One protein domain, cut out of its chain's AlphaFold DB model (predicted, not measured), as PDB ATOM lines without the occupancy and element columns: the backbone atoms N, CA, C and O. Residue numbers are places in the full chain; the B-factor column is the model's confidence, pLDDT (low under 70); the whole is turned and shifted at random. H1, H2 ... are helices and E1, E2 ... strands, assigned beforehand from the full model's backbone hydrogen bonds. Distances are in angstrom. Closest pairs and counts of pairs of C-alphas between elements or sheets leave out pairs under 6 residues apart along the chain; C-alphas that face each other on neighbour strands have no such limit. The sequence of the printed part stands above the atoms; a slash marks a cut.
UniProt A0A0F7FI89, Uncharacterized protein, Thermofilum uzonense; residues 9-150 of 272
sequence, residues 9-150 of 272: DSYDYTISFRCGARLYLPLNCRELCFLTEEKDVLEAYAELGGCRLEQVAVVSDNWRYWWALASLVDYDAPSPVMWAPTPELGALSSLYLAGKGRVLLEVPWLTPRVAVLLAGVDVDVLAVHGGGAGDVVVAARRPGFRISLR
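What this domain is: This is residues 9 to 150 of the 272 residues of an uncharacterized protein of Thermofilum uzonense (UniProt A0A0F7FI89). A strongly twisted five-strand sheet has H5 packed along one face, with H6 beside H5 and H7 beyond H6 at the end of the printed part. H1 to H4 form a separate helical lobe past the E2 edge; this lobe and the sheet together make the longest axis. The 142 printed residues hold seven named helices and five named strands, along the chain E1 H1 H2 H3 H4 E2 H5 E3 H6 E4 E5 H7. The mixed sheet runs E2 E1 E3 E4 E5, and the class is mixed, helices and strands. The whole is compact, with a radius of gyration of the C-alphas of 15.2 A and spans of 46 by 36 by 28 A.

Where its parts are: Find C-alpha 13 at (141.015, 147.571, 177.954), where E1 begins; it runs 13.6 A to residue 17. Beside it look for E2, residues 81 to 84, and E3, residues 103 to 107, then E4, residues 123 to 128, 16.2 A long, and E5, residues 135 to 139. H5, residues 87 to 97, covers 15.1 A from C-alpha 87 at (153.966, 139.381, 176.270). H6 is residues 112 to 117. The other helices are H1, residues 30 to 34; H2, residues 38 to 48, 15.1 A; H3, residues 53 to 59; H4, residues 63 to 70; and H7, residues 145 to 150, ending at C-alpha 150 (151.594, 123.185, 160.854).

How they stand to each other: Start at E1, parallel to E3 with N 15 and O 104 at 2.8 A, and to E2 with N 84 and O 16 at 2.8 A. E3 and E4 are parallel, N 105 and O 124 at 2.8 A; the hairpin E4 and E5 is antiparallel, N 138 and O 125 at 2.8 A. H5 is on the sheet at a height of 7.9 A, over E1 and E3, making two layers, helix on one face of a sheet. E3, H6, E4 is a strand-helix-strand unit, two parallel neighbour strands with a helix between, its crossover right-handed; E1, H1 to H4, E2 is another. E2, H5, E3 is a split one, with E1 between its strands, also right-handed. H6 touches H5, Val 114 and Glu 88 having the closest C-alphas at 5.4 A, a shallow tilt of 19 degrees, the same way. H6 and H7 only just touch, with 3 pairs of C-alphas within 8 A, the closest Ala 115 and Phe 145. H2 touches H1, closest C-alphas Val 41 and Cys 33 at 6.0 A, and H3, closest Ala 44 and Val 56 at 5.5 A, about perpendicular at 86 degrees. H3 and H4 form a helical hairpin, closest C-alphas Ala 57 and Trp 63 at 4.1 A. H2, H3, H4, H5 and H6 have every O i to N i+4 pair within hydrogen-bond range; H1 has 0 of 1, with 2 of 2 O i to N i+3 pairs, and H7 has 1 of 2.

The domain as a whole: The C-alphas farthest apart, of Glu 47 and Gly 132, are 49.9 A apart. The printed part has no cut; the link from E1 to H1, 12 residues, is long. Mean pLDDT of the printed part is 72.6; 46 residues are under 70, among them 123 to 150.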
ATOM      1  N   ASP A   9     141.072 154.971 172.455       56.97
ATOM      2  CA  ASP A   9     139.744 155.436 172.903       56.97
ATOM      3  C   ASP A   9     138.592 154.510 172.467       56.97
ATOM      4  O   ASP A   9     137.455 154.667 172.904       56.97
ATOM      5  N   SER A  10     138.870 153.548 171.578       71.50
ATOM      6  CA  SER A  10     137.887 152.587 171.068       71.50
ATOM      7  C   SER A  10     137.910 151.220 171.766       71.50
ATOM      8  O   SER A  10     137.137 150.337 171.375       71.50
ATOM      9  N   TYR A  11     138.778 151.052 172.770       71.06
ATOM     10  CA  TYR A  11     138.942 149.826 173.549       71.06
ATOM     11  C   TYR A  11     138.578 150.050 175.013       71.06
ATOM     12  O   TYR A  11     138.948 151.060 175.606       71.06
ATOM     13  N   ASP A  12     137.906 149.066 175.605       86.94
ATOM     14  CA  ASP A  12     137.590 149.062 177.034       86.94
ATOM     15  C   ASP A  12     138.843 148.758 177.870       86.94
ATOM     16  O   ASP A  12     138.995 149.263 178.982       86.94
ATOM     17  N   TYR A  13     139.760 147.954 177.312       87.19
ATOM     18  CA  TYR A  13     141.015 147.571 177.954       87.19
ATOM     19  C   TYR A  13     142.193 147.649 176.982       87.19
ATOM     20  O   TYR A  13     142.162 147.075 175.895       87.19
ATOM     21  N   THR A  14     143.271 148.305 177.406       80.75
ATOM     22  CA  THR A  14     144.560 148.340 176.710       80.75
ATOM     23  C   THR A  14     145.635 147.726 177.595       80.75
ATOM     24  O   THR A  14     145.869 148.190 178.710       80.75
ATOM     25  N   ILE A  15     146.308 146.698 177.089       82.62
ATOM     26  CA  ILE A  15     147.449 146.059 177.739       82.62
ATOM     27  C   ILE A  15     148.690 146.367 176.912       82.62
ATOM     28  O   ILE A  15     148.753 145.980 175.750       82.62
ATOM     29  N   SER A  16     149.682 147.031 177.500       74.94
ATOM     30  CA  SER A  16     150.941 147.344 176.814       74.94
ATOM     31  C   SER A  16     152.129 146.591 177.396       74.94
ATOM     32  O   SER A  16     152.178 146.315 178.591       74.94
ATOM     33  N   PHE A  17     153.142 146.341 176.572       64.50
ATOM     34  CA  PHE A  17     154.432 145.839 177.034       64.50
ATOM     35  C   PHE A  17     155.338 146.985 177.514       64.50
ATOM     36  O   PHE A  17     155.965 147.680 176.709       64.50
ATOM     37  N   ARG A  18     155.394 147.207 178.831       57.88
ATOM     38  CA  ARG A  18     156.334 148.119 179.507       57.88
ATOM     39  C   ARG A  18     156.683 147.564 180.887       57.88
ATOM     40  O   ARG A  18     155.907 146.813 181.467       57.88
ATOM     41  N   CYS A  19     157.846 147.948 181.413       44.28
ATOM     42  CA  CYS A  19     158.205 147.651 182.799       44.28
ATOM     43  C   CYS A  19     157.276 148.412 183.755       44.28
ATOM     44  O   CYS A  19     157.127 149.625 183.614       44.28
ATOM     45  N   GLY A  20     156.707 147.699 184.732       47.56
ATOM     46  CA  GLY A  20     155.853 148.223 185.807       47.56
ATOM     47  C   GLY A  20     154.348 148.233 185.509       47.56
ATOM     48  O   GLY A  20     153.970 148.216 184.353       47.56
ATOM     49  N   ALA A  21     153.561 148.317 186.594       56.25
ATOM     50  CA  ALA A  21     152.098 148.401 186.800       56.25
ATOM     51  C   ALA A  21     151.177 147.189 186.590       56.25
ATOM     52  O   ALA A  21     151.446 146.274 185.826       56.25
ATOM     53  N   ARG A  22     150.067 147.264 187.343       71.19
ATOM     54  CA  ARG A  22     149.076 146.226 187.640       71.19
ATOM     55  C   ARG A  22     148.501 145.577 186.389       71.19
ATOM     56  O   ARG A  22     147.806 146.217 185.604       71.19
ATOM     57  N   LEU A  23     148.750 144.285 186.266       85.44
ATOM     58  CA  LEU A  23     148.149 143.411 185.280       85.44
ATOM     59  C   LEU A  23     147.012 142.622 185.926       85.44
ATOM     60  O   LEU A  23     147.184 142.091 187.018       85.44
ATOM     61  N   TYR A  24     145.868 142.513 185.259       89.88
ATOM     62  CA  TYR A  24     144.763 141.714 185.777       89.88
ATOM     63  C   TYR A  24     144.907 140.237 185.416       89.88
ATOM     64  O   TYR A  24     144.891 139.884 184.238       89.88
ATOM     65  N   LEU A  25     144.925 139.368 186.425       89.75
ATOM     66  CA  LEU A  25     144.694 137.934 186.252       89.75
ATOM     67  C   LEU A  25     143.523 137.507 187.138       89.75
ATOM     68  O   LEU A  25     143.401 137.995 188.254       89.75
ATOM     69  N   PRO A  26     142.651 136.584 186.707       84.94
ATOM     70  CA  PRO A  26     141.669 136.020 187.622       84.94
ATOM     71  C   PRO A  26     142.372 135.235 188.738       84.94
ATOM     72  O   PRO A  26     143.430 134.647 188.519       84.94
ATOM     73  N   LEU A  27     141.732 135.148 189.909       83.06
ATOM     74  CA  LEU A  27     142.211 134.351 191.053       83.06
ATOM     75  C   LEU A  27     142.560 132.899 190.676       83.06
ATOM     76  O   LEU A  27     143.491 132.315 191.229       83.06
ATOM     77  N   ASN A  28     141.817 132.333 189.720       82.69
ATOM     78  CA  ASN A  28     142.034 131.002 189.166       82.69
ATOM     79  C   ASN A  28     142.384 131.112 187.677       82.69
ATOM     80  O   ASN A  28     141.504 131.055 186.823       82.69
ATOM     81  N   CYS A  29     143.670 131.278 187.382       81.50
ATOM     82  CA  CYS A  29     144.241 131.264 186.040       81.50
ATOM     83  C   CYS A  29     144.951 129.924 185.761       81.50
ATOM     84  O   CYS A  29     146.160 129.801 185.964       81.50
ATOM     85  N   ARG A  30     144.223 128.869 185.362       78.75
ATOM     86  CA  ARG A  30     144.839 127.539 185.130       78.75
ATOM     87  C   ARG A  30     145.781 127.546 183.928       78.75
ATOM     88  O   ARG A  30     146.775 126.834 183.911       78.75
ATOM     89  N   GLU A  31     145.505 128.429 182.982       78.44
ATOM     90  CA  GLU A  31     146.253 128.722 181.770       78.44
ATOM     91  C   GLU A  31     147.669 129.258 182.064       78.44
ATOM     92  O   GLU A  31     148.501 129.332 181.161       78.44
ATOM     93  N   LEU A  32     148.006 129.546 183.330       82.38
ATOM     94  CA  LEU A  32     149.397 129.709 183.759       82.38
ATOM     95  C   LEU A  32     150.262 128.481 183.449       82.38
ATOM     96  O   LEU A  32     151.465 128.645 183.264       82.38
ATOM     97  N   CYS A  33     149.682 127.281 183.316       80.50
ATOM     98  CA  CYS A  33     150.422 126.074 182.926       80.50
ATOM     99  C   CYS A  33     151.084 126.184 181.541       80.50
ATOM    100  O   CYS A  33     152.001 125.428 181.242       80.50
ATOM    101  N   PHE A  34     150.670 127.138 180.700       74.50
ATOM    102  CA  PHE A  34     151.344 127.423 179.429       74.50
ATOM    103  C   PHE A  34     152.629 128.249 179.596       74.50
ATOM    104  O   PHE A  34     153.424 128.337 178.656       74.50
ATOM    105  N   LEU A  35     152.818 128.889 180.758       73.12
ATOM    106  CA  LEU A  35     153.921 129.814 181.049       73.12
ATOM    107  C   LEU A  35     154.921 129.280 182.077       73.12
ATOM    108  O   LEU A  35     156.045 129.772 182.137       73.12
ATOM    109  N   THR A  36     154.514 128.300 182.877       76.81
ATOM    110  CA  THR A  36     155.334 127.642 183.898       76.81
ATOM    111  C   THR A  36     155.206 126.127 183.789       76.81
ATOM    112  O   THR A  36     154.443 125.623 182.969       76.81
ATOM    113  N   GLU A  37     155.932 125.386 184.620       80.75
ATOM    114  CA  GLU A  37     155.727 123.947 184.733       80.75
ATOM    115  C   GLU A  37     154.304 123.647 185.214       80.75
ATOM    116  O   GLU A  37     153.876 124.104 186.273       80.75
ATOM    117  N   GLU A  38     153.566 122.848 184.442       82.38
ATOM    118  CA  GLU A  38     152.188 122.459 184.761       82.38
ATOM    119  C   GLU A  38     152.064 121.893 186.184       82.38
ATOM    120  O   GLU A  38     151.096 122.192 186.885       82.38
ATOM    121  N   LYS A  39     153.089 121.157 186.641       86.81
ATOM    122  CA  LYS A  39     153.165 120.597 187.995       86.81
ATOM    123  C   LYS A  39     152.993 121.675 189.075       86.81
ATOM    124  O   LYS A  39     152.233 121.453 190.008       86.81
ATOM    125  N   ASP A  40     153.612 122.847 188.919       88.25
ATOM    126  CA  ASP A  40     153.601 123.913 189.927       88.25
ATOM    127  C   ASP A  40     152.206 124.545 190.028       88.25
ATOM    128  O   ASP A  40     151.721 124.857 191.113       88.25
ATOM    129  N   VAL A  41     151.518 124.703 188.893       85.00
ATOM    130  CA  VAL A  41     150.154 125.261 188.858       85.00
ATOM    131  C   VAL A  41     149.156 124.288 189.465       85.00
ATOM    132  O   VAL A  41     148.287 124.699 190.236       85.00
ATOM    133  N   LEU A  42     149.270 123.003 189.125       86.69
ATOM    134  CA  LEU A  42     148.404 121.960 189.668       86.69
ATOM    135  C   LEU A  42     148.623 121.778 191.171       86.69
ATOM    136  O   LEU A  42     147.650 121.667 191.912       86.69
ATOM    137  N   GLU A  43     149.877 121.805 191.615       91.50
ATOM    138  CA  GLU A  43     150.267 121.735 193.021       91.50
ATOM    139  C   GLU A  43     149.701 122.917 193.819       91.50
ATOM    140  O   GLU A  43     149.007 122.711 194.814       91.50
ATOM    141  N   ALA A  44     149.923 124.153 193.355       91.00
ATOM    142  CA  ALA A  44     149.375 125.351 193.988       91.00
ATOM    143  C   ALA A  44     147.842 125.284 194.075       91.00
ATOM    144  O   ALA A  44     147.256 125.563 195.123       91.00
ATOM    145  N   TYR A  45     147.184 124.843 193.002       89.62
ATOM    146  CA  TYR A  45     145.732 124.717 192.980       89.62
ATOM    147  C   TYR A  45     145.225 123.659 193.966       89.62
ATOM    148  O   TYR A  45     144.254 123.902 194.684       89.62
ATOM    149  N   ALA A  46     145.876 122.495 194.011       89.50
ATOM    150  CA  ALA A  46     145.475 121.375 194.853       89.50
ATOM    151  C   ALA A  46     145.723 121.635 196.346       89.50
ATOM    152  O   ALA A  46     144.872 121.303 197.170       89.50
ATOM    153  N   GLU A  47     146.863 122.231 196.698       90.75
ATOM    154  CA  GLU A  47     147.297 122.374 198.093       90.75
ATOM    155  C   GLU A  47     146.958 123.744 198.695       90.75
ATOM    156  O   GLU A  47     146.728 123.838 199.900       90.75
ATOM    157  N   LEU A  48     146.913 124.802 197.874       90.25
ATOM    158  CA  LEU A  48     146.711 126.192 198.312       90.25
ATOM    159  C   LEU A  48     145.382 126.790 197.812       90.25
ATOM    160  O   LEU A  48     145.062 127.939 198.120       90.25
ATOM    161  N   GLY A  49     144.585 126.018 197.065       84.50
ATOM    162  CA  GLY A  49     143.219 126.373 196.670       84.50
ATOM    163  C   GLY A  49     143.110 127.382 195.524       84.50
ATOM    164  O   GLY A  49     142.031 127.937 195.311       84.50
ATOM    165  N   GLY A  50     144.197 127.640 194.791       85.31
ATOM    166  CA  GLY A  50     144.203 128.566 193.660       85.31
ATOM    167  C   GLY A  50     145.528 128.588 192.902       85.31
ATOM    168  O   GLY A  50     146.470 127.878 193.237       85.31
ATOM    169  N   CYS A  51     145.602 129.410 191.860       85.81
ATOM    170  CA  CYS A  51     146.826 129.606 191.080       85.81
ATOM    171  C   CYS A  51     147.203 131.085 190.991       85.81
ATOM    172  O   CYS A  51     147.602 131.593 189.943       85.81
ATOM    173  N   ARG A  52     147.104 131.783 192.126       91.75
ATOM    174  CA  ARG A  52     147.729 133.099 192.273       91.75
ATOM    175  C   ARG A  52     149.245 132.942 192.128       91.75
ATOM    176  O   ARG A  52     149.814 131.952 192.588       91.75
ATOM    177  N   LEU A  53     149.915 133.920 191.529       91.62
ATOM    178  CA  LEU A  53     151.359 133.869 191.289       91.62
ATOM    179  C   LEU A  53     152.175 133.686 192.575       91.62
ATOM    180  O   LEU A  53     153.179 132.989 192.546       91.62
ATOM    181  N   GLU A  54     151.738 134.231 193.713       93.75
ATOM    182  CA  GLU A  54     152.375 133.985 195.015       93.75
ATOM    183  C   GLU A  54     152.247 132.525 195.482       93.75
ATOM    184  O   GLU A  54     153.170 131.996 196.094       93.75
ATOM    185  N   GLN A  55     151.141 131.848 195.157       94.75
ATOM    186  CA  GLN A  55     150.937 130.431 195.474       94.75
ATOM    187  C   GLN A  55     151.811 129.558 194.569       94.75
ATOM    188  O   GLN A  55     152.472 128.641 195.046       94.75
ATOM    189  N   VAL A  56     151.886 129.900 193.276       93.19
ATOM    190  CA  VAL A  56     152.800 129.253 192.321       93.19
ATOM    191  C   VAL A  56     154.258 129.461 192.745       93.19
ATOM    192  O   VAL A  56     155.043 128.520 192.738       93.19
ATOM    193  N   ALA A  57     154.625 130.664 193.189       92.00
ATOM    194  CA  ALA A  57     155.968 130.960 193.679       92.00
ATOM    195  C   ALA A  57     156.353 130.098 194.888       92.00
ATOM    196  O   ALA A  57     157.473 129.600 194.960       92.00
ATOM    197  N   VAL A  58     155.425 129.881 195.823       94.25
ATOM    198  CA  VAL A  58     155.668 129.039 196.999       94.25
ATOM    199  C   VAL A  58     155.993 127.600 196.625       94.25
ATOM    200  O   VAL A  58     156.823 127.003 197.299       94.25
ATOM    201  N   VAL A  59     155.417 127.047 195.561       93.50
ATOM    202  CA  VAL A  59     155.636 125.637 195.191       93.50
ATOM    203  C   VAL A  59     156.697 125.445 194.103       93.50
ATOM    204  O   VAL A  59     157.230 124.352 193.970       93.50
ATOM    205  N   SER A  60     157.044 126.505 193.371       88.25
ATOM    206  CA  SER A  60     157.982 126.465 192.246       88.25
ATOM    207  C   SER A  60     159.447 126.594 192.670       88.25
ATOM    208  O   SER A  60     159.786 127.295 193.632       88.25
ATOM    209  N   ASP A  61     160.334 125.986 191.883       82.31
ATOM    210  CA  ASP A  61     161.785 126.178 191.966       82.31
ATOM    211  C   ASP A  61     162.199 127.579 191.482       82.31
ATOM    212  O   ASP A  61     163.164 128.159 191.982       82.31
ATOM    213  N   ASN A  62     161.421 128.193 190.579       83.44
ATOM    214  CA  ASN A  62     161.651 129.555 190.083       83.44
ATOM    215  C   ASN A  62     160.908 130.614 190.923       83.44
ATOM    216  O   ASN A  62     160.341 131.586 190.413       83.44
ATOM    217  N   TRP A  63     160.875 130.406 192.239       84.62
ATOM    218  CA  TRP A  63     160.076 131.187 193.183       84.62
ATOM    219  C   TRP A  63     160.385 132.689 193.144       84.62
ATOM    220  O   TRP A  63     159.459 133.490 193.220       84.62
ATOM    221  N   ARG A  64     161.658 133.085 192.962       79.69
ATOM    222  CA  ARG A  64     162.078 134.503 192.902       79.69
ATOM    223  C   ARG A  64     161.367 135.248 191.774       79.69
ATOM    224  O   ARG A  64     160.860 136.349 191.979       79.69
ATOM    225  N   TYR A  65     161.300 134.626 190.599       81.69
ATOM    226  CA  TYR A  65     160.649 135.197 189.426       81.69
ATOM    227  C   TYR A  65     159.140 135.345 189.638       81.69
ATOM    228  O   TYR A  65     158.595 136.439 189.478       81.69
ATOM    229  N   TRP A  66     158.466 134.268 190.053       85.38
ATOM    230  CA  TRP A  66     157.015 134.278 190.256       85.38
ATOM    231  C   TRP A  66     156.587 135.212 191.383       85.38
ATOM    232  O   TRP A  66     155.595 135.924 191.243       85.38
ATOM    233  N   TRP A  67     157.365 135.272 192.465       86.69
ATOM    234  CA  TRP A  67     157.113 136.189 193.567       86.69
ATOM    235  C   TRP A  67     157.265 137.646 193.131       86.69
ATOM    236  O   TRP A  67     156.383 138.463 193.384       86.69
ATOM    237  N   ALA A  68     158.332 137.975 192.396       81.50
ATOM    238  CA  ALA A  68     158.525 139.321 191.865       81.50
ATOM    239  C   ALA A  68     157.370 139.739 190.939       81.50
ATOM    240  O   ALA A  68     156.852 140.850 191.060       81.50
ATOM    241  N   LEU A  69     156.913 138.841 190.063       83.12
ATOM    242  CA  LEU A  69     155.757 139.087 189.199       83.12
ATOM    243  C   LEU A  69     154.446 139.235 189.972       83.12
ATOM    244  O   LEU A  69     153.612 140.055 189.593       83.12
ATOM    245  N   ALA A  70     154.260 138.486 191.061       87.44
ATOM    246  CA  ALA A  70     153.049 138.552 191.872       87.44
ATOM    247  C   ALA A  70     152.784 139.967 192.408       87.44
ATOM    248  O   ALA A  70     151.622 140.337 192.586       87.44
ATOM    249  N   SER A  71     153.836 140.767 192.637       83.75
ATOM    250  CA  SER A  71     153.730 142.168 193.087       83.75
ATOM    251  C   SER A  71     153.122 143.108 192.032       83.75
ATOM    252  O   SER A  71     152.652 144.200 192.357       83.75
ATOM    253  N   LEU A  72     153.114 142.666 190.769       82.88
ATOM    254  CA  LEU A  72     152.649 143.407 189.598       82.88
ATOM    255  C   LEU A  72     151.264 142.952 189.121       82.88
ATOM    256  O   LEU A  72     150.768 143.488 188.135       82.88
ATOM    257  N   VAL A  73     150.640 141.975 189.784       86.69
ATOM    258  CA  VAL A  73     149.331 141.433 189.393       86.69
ATOM    259  C   VAL A  73     148.245 141.861 190.375       86.69
ATOM    260  O   VAL A  73     148.419 141.778 191.592       86.69
ATOM    261  N   ASP A  74     147.120 142.305 189.821       87.00
ATOM    262  CA  ASP A  74     145.857 142.552 190.510       87.00
ATOM    263  C   ASP A  74     144.882 141.410 190.185       87.00
ATOM    264  O   ASP A  74     144.784 140.980 189.032       87.00
ATOM    265  N   TYR A  75     144.182 140.902 191.197       87.88
ATOM    266  CA  TYR A  75     143.229 139.802 191.033       87.88
ATOM    267  C   TYR A  75     141.770 140.236 191.169       87.88
ATOM    268  O   TYR A  75     140.875 139.487 190.773       87.88
ATOM    269  N   ASP A  76     141.522 141.427 191.720       86.00
ATOM    270  CA  ASP A  76     140.187 141.828 192.162       86.00
ATOM    271  C   ASP A  76     139.428 142.556 191.051       86.00
ATOM    272  O   ASP A  76     138.258 142.259 190.791       86.00
ATOM    273  N   ALA A  77     140.090 143.489 190.358       84.44
ATOM    274  CA  ALA A  77     139.459 144.268 189.299       84.44
ATOM    275  C   ALA A  77     140.436 144.643 188.173       84.44
ATOM    276  O   ALA A  77     141.571 145.040 188.439       84.44
ATOM    277  N   PRO A  78     140.003 144.569 186.901       87.69
ATOM    278  CA  PRO A  78     140.816 145.033 185.791       87.69
ATOM    279  C   PRO A  78     140.859 146.558 185.708       87.69
ATOM    280  O   PRO A  78     139.840 147.236 185.841       87.69
ATOM    281  N   SER A  79     142.043 147.089 185.410       85.12
ATOM    282  CA  SER A  79     142.224 148.488 185.021       85.12
ATOM    283  C   SER A  79     141.994 148.649 183.509       85.12
ATOM    284  O   SER A  79     142.413 147.774 182.748       85.12
ATOM    285  N   PRO A  80     141.405 149.762 183.031       82.75
ATOM    286  CA  PRO A  80     141.295 150.052 181.595       82.75
ATOM    287  C   PRO A  80     142.653 150.118 180.883       82.75
ATOM    288  O   PRO A  80     142.753 149.833 179.694       82.75
ATOM    289  N   VAL A  81     143.716 150.480 181.606       80.25
ATOM    290  CA  VAL A  81     145.092 150.470 181.100       80.25
ATOM    291  C   VAL A  81     145.947 149.624 182.028       80.25
ATOM    292  O   VAL A  81     146.005 149.877 183.233       80.25
ATOM    293  N   MET A  82     146.605 148.622 181.459       83.62
ATOM    294  CA  MET A  82     147.448 147.667 182.168       83.62
ATOM    295  C   MET A  82     148.773 147.509 181.443       83.62
ATOM    296  O   MET A  82     148.872 147.710 180.230       83.62
ATOM    297  N   TRP A  83     149.795 147.110 182.187       77.69
ATOM    298  CA  TRP A  83     151.126 146.893 181.646       77.69
ATOM    299  C   TRP A  83     151.578 145.482 181.985       77.69
ATOM    300  O   TRP A  83     151.514 145.038 183.126       77.69
ATOM    301  N   ALA A  84     151.964 144.742 180.954       78.56
ATOM    302  CA  ALA A  84     152.372 143.362 181.095       78.56
ATOM    303  C   ALA A  84     153.905 143.278 181.146       78.56
ATOM    304  O   ALA A  84     154.565 143.747 180.212       78.56
ATOM    305  N   PRO A  85     154.484 142.643 182.183       72.50
ATOM    306  CA  PRO A  85     155.932 142.465 182.286       72.50
ATOM    307  C   PRO A  85     156.469 141.454 181.262       72.50
ATOM    308  O   PRO A  85     157.652 141.482 180.933       72.50
ATOM    309  N   THR A  86     155.607 140.582 180.728       78.44
ATOM    310  CA  THR A  86     155.906 139.699 179.593       78.44
ATOM    311  C   THR A  86     154.754 139.711 178.583       78.44
ATOM    312  O   THR A  86     153.597 139.881 178.987       78.44
ATOM    313  N   PRO A  87     155.022 139.510 177.277       76.75
ATOM    314  CA  PRO A  87     153.966 139.381 176.270       76.75
ATOM    315  C   PRO A  87     152.970 138.266 176.605       76.75
ATOM    316  O   PRO A  87     151.770 138.412 176.389       76.75
ATOM    317  N   GLU A  88     153.456 137.169 177.178       84.25
ATOM    318  CA  GLU A  88     152.669 136.011 177.582       84.25
ATOM    319  C   GLU A  88     151.672 136.317 178.706       84.25
ATOM    320  O   GLU A  88     150.509 135.922 178.628       84.25
ATOM    321  N   LEU A  89     152.100 137.045 179.741       85.00
ATOM    322  CA  LEU A  89     151.206 137.473 180.816       85.00
ATOM    323  C   LEU A  89     150.169 138.474 180.296       85.00
ATOM    324  O   LEU A  89     148.997 138.413 180.679       85.00
ATOM    325  N   GLY A  90     150.573 139.346 179.367       87.19
ATOM    326  CA  GLY A  90     149.654 140.226 178.652       87.19
ATOM    327  C   GLY A  90     148.596 139.435 177.888       87.19
ATOM    328  O   GLY A  90     147.410 139.700 178.045       87.19
ATOM    329  N   ALA A  91     149.010 138.400 177.156       86.12
ATOM    330  CA  ALA A  91     148.116 137.515 176.416       86.12
ATOM    331  C   ALA A  91     147.119 136.779 177.322       86.12
ATOM    332  O   ALA A  91     145.927 136.748 177.016       86.12
ATOM    333  N   LEU A  92     147.580 136.239 178.457       89.19
ATOM    334  CA  LEU A  92     146.693 135.633 179.455       89.19
ATOM    335  C   LEU A  92     145.665 136.639 179.970       89.19
ATOM    336  O   LEU A  92     144.480 136.336 180.039       89.19
ATOM    337  N   SER A  93     146.091 137.854 180.287       90.62
ATOM    338  CA  SER A  93     145.185 138.893 180.788       90.62
ATOM    339  C   SER A  93     144.153 139.285 179.734       90.62
ATOM    340  O   SER A  93     142.962 139.392 180.033       90.62
ATOM    341  N   SER A  94     144.583 139.423 178.477       88.56
ATOM    342  CA  SER A  94     143.698 139.700 177.348       88.56
ATOM    343  C   SER A  94     142.659 138.601 177.135       88.56
ATOM    344  O   SER A  94     141.496 138.922 176.891       88.56
ATOM    345  N   LEU A  95     143.039 137.325 177.280       87.75
ATOM    346  CA  LEU A  95     142.124 136.182 177.191       87.75
ATOM    347  C   LEU A  95     140.932 136.334 178.149       87.75
ATOM    348  O   LEU A  95     139.786 136.160 177.740       87.75
ATOM    349  N   TYR A  96     141.180 136.724 179.403       88.94
ATOM    350  CA  TYR A  96     140.112 136.892 180.400       88.94
ATOM    351  C   TYR A  96     139.301 138.178 180.250       88.94
ATOM    352  O   TYR A  96     138.200 138.280 180.800       88.94
ATOM    353  N   LEU A  97     139.836 139.169 179.540       90.56
ATOM    354  CA  LEU A  97     139.165 140.444 179.305       90.56
ATOM    355  C   LEU A  97     138.345 140.456 178.018       90.56
ATOM    356  O   LEU A  97     137.391 141.223 177.933       90.56
ATOM    357  N   ALA A  98     138.638 139.575 177.059       82.69
ATOM    358  CA  ALA A  98     137.944 139.513 175.772       82.69
ATOM    359  C   ALA A  98     136.431 139.244 175.890       82.69
ATOM    360  O   ALA A  98     135.661 139.609 175.010       82.69
ATOM    361  N   GLY A  99     135.982 138.626 176.989       80.44
ATOM    362  CA  GLY A  99     134.556 138.449 177.299       80.44
ATOM    363  C   GLY A  99     133.914 139.619 178.055       80.44
ATOM    364  O   GLY A  99     132.711 139.595 178.301       80.44
ATOM    365  N   LYS A 100     134.706 140.617 178.464       87.00
ATOM    366  CA  LYS A 100     134.293 141.756 179.301       87.00
ATOM    367  C   LYS A 100     134.306 143.090 178.551       87.00
ATOM    368  O   LYS A 100     133.791 144.069 179.080       87.00
ATOM    369  N   GLY A 101     134.914 143.141 177.369       87.06
ATOM    370  CA  GLY A 101     135.022 144.343 176.551       87.06
ATOM    371  C   GLY A 101     135.984 144.153 175.383       87.06
ATOM    372  O   GLY A 101     136.573 143.087 175.205       87.06
ATOM    373  N   ARG A 102     136.153 145.204 174.585       81.38
ATOM    374  CA  ARG A 102     137.132 145.257 173.501       81.38
ATOM    375  C   ARG A 102     138.526 145.406 174.090       81.38
ATOM    376  O   ARG A 102     138.808 146.385 174.781       81.38
ATOM    377  N   VAL A 103     139.395 144.450 173.782       83.62
ATOM    378  CA  VAL A 103     140.757 144.399 174.311       83.62
ATOM    379  C   VAL A 103     141.764 144.658 173.209       83.62
ATOM    380  O   VAL A 103     141.732 144.018 172.157       83.62
ATOM    381  N   LEU A 104     142.696 145.546 173.509       78.75
ATOM    382  CA  LEU A 104     143.897 145.785 172.738       78.75
ATOM    383  C   LEU A 104     145.105 145.258 173.513       78.75
ATOM    384  O   LEU A 104     145.330 145.654 174.657       78.75
ATOM    385  N   LEU A 105     145.907 144.413 172.873       79.69
ATOM    386  CA  LEU A 105     147.193 143.961 173.386       79.69
ATOM    387  C   LEU A 105     148.327 144.518 172.518       79.69
ATOM    388  O   LEU A 105     148.463 144.148 171.356       79.69
ATOM    389  N   GLU A 106     149.175 145.364 173.090       72.94
ATOM    390  CA  GLU A 106     150.391 145.866 172.455       72.94
ATOM    391  C   GLU A 106     151.583 144.986 172.869       72.94
ATOM    392  O   GLU A 106     151.969 144.945 174.041       72.94
ATOM    393  N   VAL A 107     152.190 144.298 171.900       68.00
ATOM    394  CA  VAL A 107     153.379 143.453 172.090       68.00
ATOM    395  C   VAL A 107     154.549 143.938 171.235       68.00
ATOM    396  O   VAL A 107     154.348 144.443 170.130       68.00
ATOM    397  N   PRO A 108     155.798 143.752 171.693       60.34
ATOM    398  CA  PRO A 108     156.963 144.107 170.895       60.34
ATOM    399  C   PRO A 108     157.099 143.193 169.668       60.34
ATOM    400  O   PRO A 108     157.535 143.647 168.620       60.34
ATOM    401  N   TRP A 109     156.680 141.929 169.770       62.28
ATOM    402  CA  TRP A 109     156.559 140.977 168.665       62.28
ATOM    403  C   TRP A 109     155.516 139.905 169.011       62.28
ATOM    404  O   TRP A 109     155.288 139.598 170.183       62.28
ATOM    405  N   LEU A 110     154.890 139.306 167.995       61.91
ATOM    406  CA  LEU A 110     153.917 138.227 168.183       61.91
ATOM    407  C   LEU A 110     154.629 136.864 168.225       61.91
ATOM    408  O   LEU A 110     154.970 136.310 167.182       61.91
ATOM    409  N   THR A 111     154.872 136.321 169.424       68.50
ATOM    410  CA  THR A 111     155.461 134.977 169.584       68.50
ATOM    411  C   THR A 111     154.445 133.870 169.280       68.50
ATOM    412  O   THR A 111     153.238 134.082 169.441       68.50
ATOM    413  N   PRO A 112     154.898 132.646 168.937       66.94
ATOM    414  CA  PRO A 112     154.018 131.483 168.846       66.94
ATOM    415  C   PRO A 112     153.203 131.231 170.118       66.94
ATOM    416  O   PRO A 112     152.019 130.928 170.030       66.94
ATOM    417  N   ARG A 113     153.811 131.401 171.302       69.12
ATOM    418  CA  ARG A 113     153.134 131.206 172.595       69.12
ATOM    419  C   ARG A 113     151.989 132.200 172.789       69.12
ATOM    420  O   ARG A 113     150.873 131.785 173.088       69.12
ATOM    421  N   VAL A 114     152.236 133.488 172.542       71.94
ATOM    422  CA  VAL A 114     151.202 134.535 172.591       71.94
ATOM    423  C   VAL A 114     150.100 134.266 171.564       71.94
ATOM    424  O   VAL A 114     148.919 134.342 171.895       71.94
ATOM    425  N   ALA A 115     150.465 133.891 170.336       66.62
ATOM    426  CA  ALA A 115     149.497 133.580 169.288       66.62
ATOM    427  C   ALA A 115     148.602 132.379 169.642       66.62
ATOM    428  O   ALA A 115     147.411 132.405 169.341       66.62
ATOM    429  N   VAL A 116     149.155 131.347 170.291       68.12
ATOM    430  CA  VAL A 116     148.402 130.179 170.781       68.12
ATOM    431  C   VAL A 116     147.414 130.562 171.873       68.12
ATOM    432  O   VAL A 116     146.255 130.163 171.788       68.12
ATOM    433  N   LEU A 117     147.831 131.373 172.846       73.19
ATOM    434  CA  LEU A 117     146.953 131.825 173.930       73.19
ATOM    435  C   LEU A 117     145.767 132.663 173.429       73.19
ATOM    436  O   LEU A 117     144.673 132.577 173.977       73.19
ATOM    437  N   LEU A 118     145.973 133.457 172.376       70.62
ATOM    438  CA  LEU A 118     144.958 134.360 171.818       70.62
ATOM    439  C   LEU A 118     144.162 133.748 170.660       70.62
ATOM    440  O   LEU A 118     143.318 134.407 170.046       70.62
ATOM    441  N   ALA A 119     144.424 132.489 170.322       66.62
ATOM    442  CA  ALA A 119     143.842 131.859 169.156       66.62
ATOM    443  C   ALA A 119     142.316 131.746 169.252       66.62
ATOM    444  O   ALA A 119     141.764 130.983 170.042       66.62
ATOM    445  N   GLY A 120     141.616 132.457 168.365       59.84
ATOM    446  CA  GLY A 120     140.155 132.425 168.321       59.84
ATOM    447  C   GLY A 120     139.480 133.217 169.440       59.84
ATOM    448  O   GLY A 120     138.289 133.000 169.665       59.84
ATOM    449  N   VAL A 121     140.230 134.114 170.081       68.94
ATOM    450  CA  VAL A 121     139.772 135.084 171.075       68.94
ATOM    451  C   VAL A 121     139.635 136.450 170.393       68.94
ATOM    452  O   VAL A 121     140.450 136.796 169.538       68.94
ATOM    453  N   ASP A 122     138.607 137.228 170.739       76.00
ATOM    454  CA  ASP A 122     138.377 138.562 170.161       76.00
ATOM    455  C   ASP A 122     139.266 139.615 170.855       76.00
ATOM    456  O   ASP A 122     138.809 140.429 171.653       76.00
ATOM    457  N   VAL A 123     140.572 139.530 170.588       68.31
ATOM    458  CA  VAL A 123     141.605 140.470 171.047       68.31
ATOM    459  C   VAL A 123     142.295 141.058 169.822       68.31
ATOM    460  O   VAL A 123     142.761 140.321 168.946       68.31
ATOM    461  N   ASP A 124     142.383 142.384 169.779       68.75
ATOM    462  CA  ASP A 124     143.155 143.088 168.762       68.75
ATOM    463  C   ASP A 124     144.612 143.181 169.228       68.75
ATOM    464  O   ASP A 124     144.901 143.689 170.312       68.75
ATOM    465  N   VAL A 125     145.544 142.661 168.427       62.78
ATOM    466  CA  VAL A 125     146.969 142.644 168.774       62.78
ATOM    467  C   VAL A 125     147.706 143.673 167.938       62.78
ATOM    468  O   VAL A 125     147.719 143.588 166.710       62.78
ATOM    469  N   LEU A 126     148.359 144.624 168.595       63.19
ATOM    470  CA  LEU A 126     149.317 145.520 167.966       63.19
ATOM    471  C   LEU A 126     150.727 144.973 168.169       63.19
ATOM    472  O   LEU A 126     151.193 144.876 169.302       63.19
ATOM    473  N   ALA A 127     151.406 144.639 167.075       59.66
ATOM    474  CA  ALA A 127     152.784 144.164 167.106       59.66
ATOM    475  C   ALA A 127     153.698 145.056 166.261       59.66
ATOM    476  O   ALA A 127     153.351 145.434 165.137       59.66
ATOM    477  N   VAL A 128     154.895 145.338 166.780       51.22
ATOM    478  CA  VAL A 128     155.957 145.992 166.008       51.22
ATOM    479  C   VAL A 128     156.622 144.928 165.132       51.22
ATOM    480  O   VAL A 128     157.182 143.955 165.632       51.22
ATOM    481  N   HIS A 129     156.542 145.056 163.806       44.12
ATOM    482  CA  HIS A 129     157.260 144.147 162.910       44.12
ATOM    483  C   HIS A 129     158.726 144.578 162.790       44.12
ATOM    484  O   HIS A 129     159.036 145.704 162.395       44.12
ATOM    485  N   GLY A 130     159.644 143.667 163.123       37.16
ATOM    486  CA  GLY A 130     161.071 143.848 162.884       37.16
ATOM    487  C   GLY A 130     161.362 143.858 161.384       37.16
ATOM    488  O   GLY A 130     161.392 142.806 160.755       37.16
ATOM    489  N   GLY A 131     161.583 145.052 160.829       34.00
ATOM    490  CA  GLY A 131     162.024 145.261 159.448       34.00
ATOM    491  C   GLY A 131     161.045 146.087 158.616       34.00
ATOM    492  O   GLY A 131     160.193 145.539 157.932       34.00
ATOM    493  N   GLY A 132     161.228 147.412 158.621       27.19
ATOM    494  CA  GLY A 132     160.615 148.323 157.650       27.19
ATOM    495  C   GLY A 132     159.169 148.736 157.947       27.19
ATOM    496  O   GLY A 132     158.229 148.089 157.515       27.19
ATOM    497  N   ALA A 133     159.026 149.888 158.608       31.41
ATOM    498  CA  ALA A 133     157.864 150.784 158.588       31.41
ATOM    499  C   ALA A 133     156.459 150.153 158.739       31.41
ATOM    500  O   ALA A 133     155.760 149.907 157.757       31.41
ATOM    501  N   GLY A 134     155.980 150.079 159.983       30.22
ATOM    502  CA  GLY A 134     154.550 150.067 160.292       30.22
ATOM    503  C   GLY A 134     154.201 149.264 161.539       30.22
ATOM    504  O   GLY A 134     154.438 148.061 161.580       30.22
ATOM    505  N   ASP A 135     153.584 149.919 162.520       31.27
ATOM    506  CA  ASP A 135     152.832 149.234 163.571       31.27
ATOM    507  C   ASP A 135     151.624 148.550 162.912       31.27
ATOM    508  O   ASP A 135     150.817 149.208 162.245       31.27
ATOM    509  N   VAL A 136     151.511 147.225 163.039       36.75
ATOM    510  CA  VAL A 136     150.413 146.458 162.434       36.75
ATOM    511  C   VAL A 136     149.474 145.987 163.535       36.75
ATOM    512  O   VAL A 136     149.868 145.219 164.411       36.75
ATOM    513  N   VAL A 137     148.216 146.434 163.474       36.59
ATOM    514  CA  VAL A 137     147.123 145.864 164.273       36.59
ATOM    515  C   VAL A 137     146.570 144.661 163.512       36.59
ATOM    516  O   VAL A 137     146.062 144.810 162.398       36.59
ATOM    517  N   VAL A 138     146.676 143.469 164.093       39.53
ATOM    518  CA  VAL A 138     146.143 142.223 163.537       39.53
ATOM    519  C   VAL A 138     145.015 141.734 164.439       39.53
ATOM    520  O   VAL A 138     145.232 141.434 165.612       39.53
ATOM    521  N   ALA A 139     143.810 141.614 163.881       32.69
ATOM    522  CA  ALA A 139     142.706 140.945 164.559       32.69
ATOM    523  C   ALA A 139     142.961 139.429 164.566       32.69
ATOM    524  O   ALA A 139     143.162 138.822 163.508       32.69
ATOM    525  N   ALA A 140     142.917 138.791 165.737       36.91
ATOM    526  CA  ALA A 140     143.152 137.355 165.890       36.91
ATOM    527  C   ALA A 140     141.946 136.494 165.438       36.91
ATOM    528  O   ALA A 140     141.431 135.659 166.180       36.91
ATOM    529  N   ARG A 141     141.459 136.653 164.196       30.98
ATOM    530  CA  ARG A 141     140.313 135.878 163.681       30.98
ATOM    531  C   ARG A 141     140.735 134.715 162.766       30.98
ATOM    532  O   ARG A 141     141.124 134.905 161.619       30.98
ATOM    533  N   ARG A 142     140.620 133.495 163.327       42.94
ATOM    534  CA  ARG A 142     140.446 132.141 162.726       42.94
ATOM    535  C   ARG A 142     140.463 132.110 161.174       42.94
ATOM    536  O   ARG A 142     139.381 132.219 160.602       42.94
ATOM    537  N   PRO A 143     141.608 131.968 160.460       29.58
ATOM    538  CA  PRO A 143     142.117 130.646 160.035       29.58
ATOM    539  C   PRO A 143     143.658 130.518 159.859       29.58
ATOM    540  O   PRO A 143     144.146 129.402 159.690       29.58
ATOM    541  N   GLY A 144     144.439 131.606 159.948       33.69
ATOM    542  CA  GLY A 144     145.909 131.595 159.783       33.69
ATOM    543  C   GLY A 144     146.666 130.878 160.910       33.69
ATOM    544  O   GLY A 144     147.704 130.268 160.682       33.69
ATOM    545  N   PHE A 145     146.069 130.818 162.103       36.69
ATOM    546  CA  PHE A 145     146.560 130.052 163.253       36.69
ATOM    547  C   PHE A 145     146.733 128.544 162.964       36.69
ATOM    548  O   PHE A 145     147.651 127.905 163.473       36.69
ATOM    549  N   ARG A 146     145.898 127.968 162.079       34.03
ATOM    550  CA  ARG A 146     146.015 126.556 161.658       34.03
ATOM    551  C   ARG A 146     147.194 126.302 160.709       34.03
ATOM    552  O   ARG A 146     147.595 125.151 160.567       34.03
ATOM    553  N   ILE A 147     147.731 127.342 160.066       34.97
ATOM    554  CA  ILE A 147     148.914 127.262 159.194       34.97
ATOM    555  C   ILE A 147     150.184 127.406 160.049       34.97
ATOM    556  O   ILE A 147     151.085 126.582 159.930       34.97
ATOM    557  N   SER A 148     150.191 128.320 161.025       34.88
ATOM    558  CA  SER A 148     151.309 128.505 161.966       34.88
ATOM    559  C   SER A 148     151.581 127.281 162.855       34.88
ATOM    560  O   SER A 148     152.736 126.959 163.108       34.88
ATOM    561  N   LEU A 149     150.546 126.538 163.273       33.88
ATOM    562  CA  LEU A 149     150.706 125.265 163.999       33.88
ATOM    563  C   LEU A 149     151.247 124.116 163.128       33.88
ATOM    564  O   LEU A 149     151.756 123.134 163.660       33.88
ATOM    565  N   ARG A 150     151.118 124.209 161.799       34.78
ATOM    566  CA  ARG A 150     151.594 123.185 160.854       34.78
ATOM    567  C   ARG A 150     153.024 123.427 160.370       34.78
ATOM    568  O   ARG A 150     153.672 122.469 159.968       34.78
TER     569      ARG A 150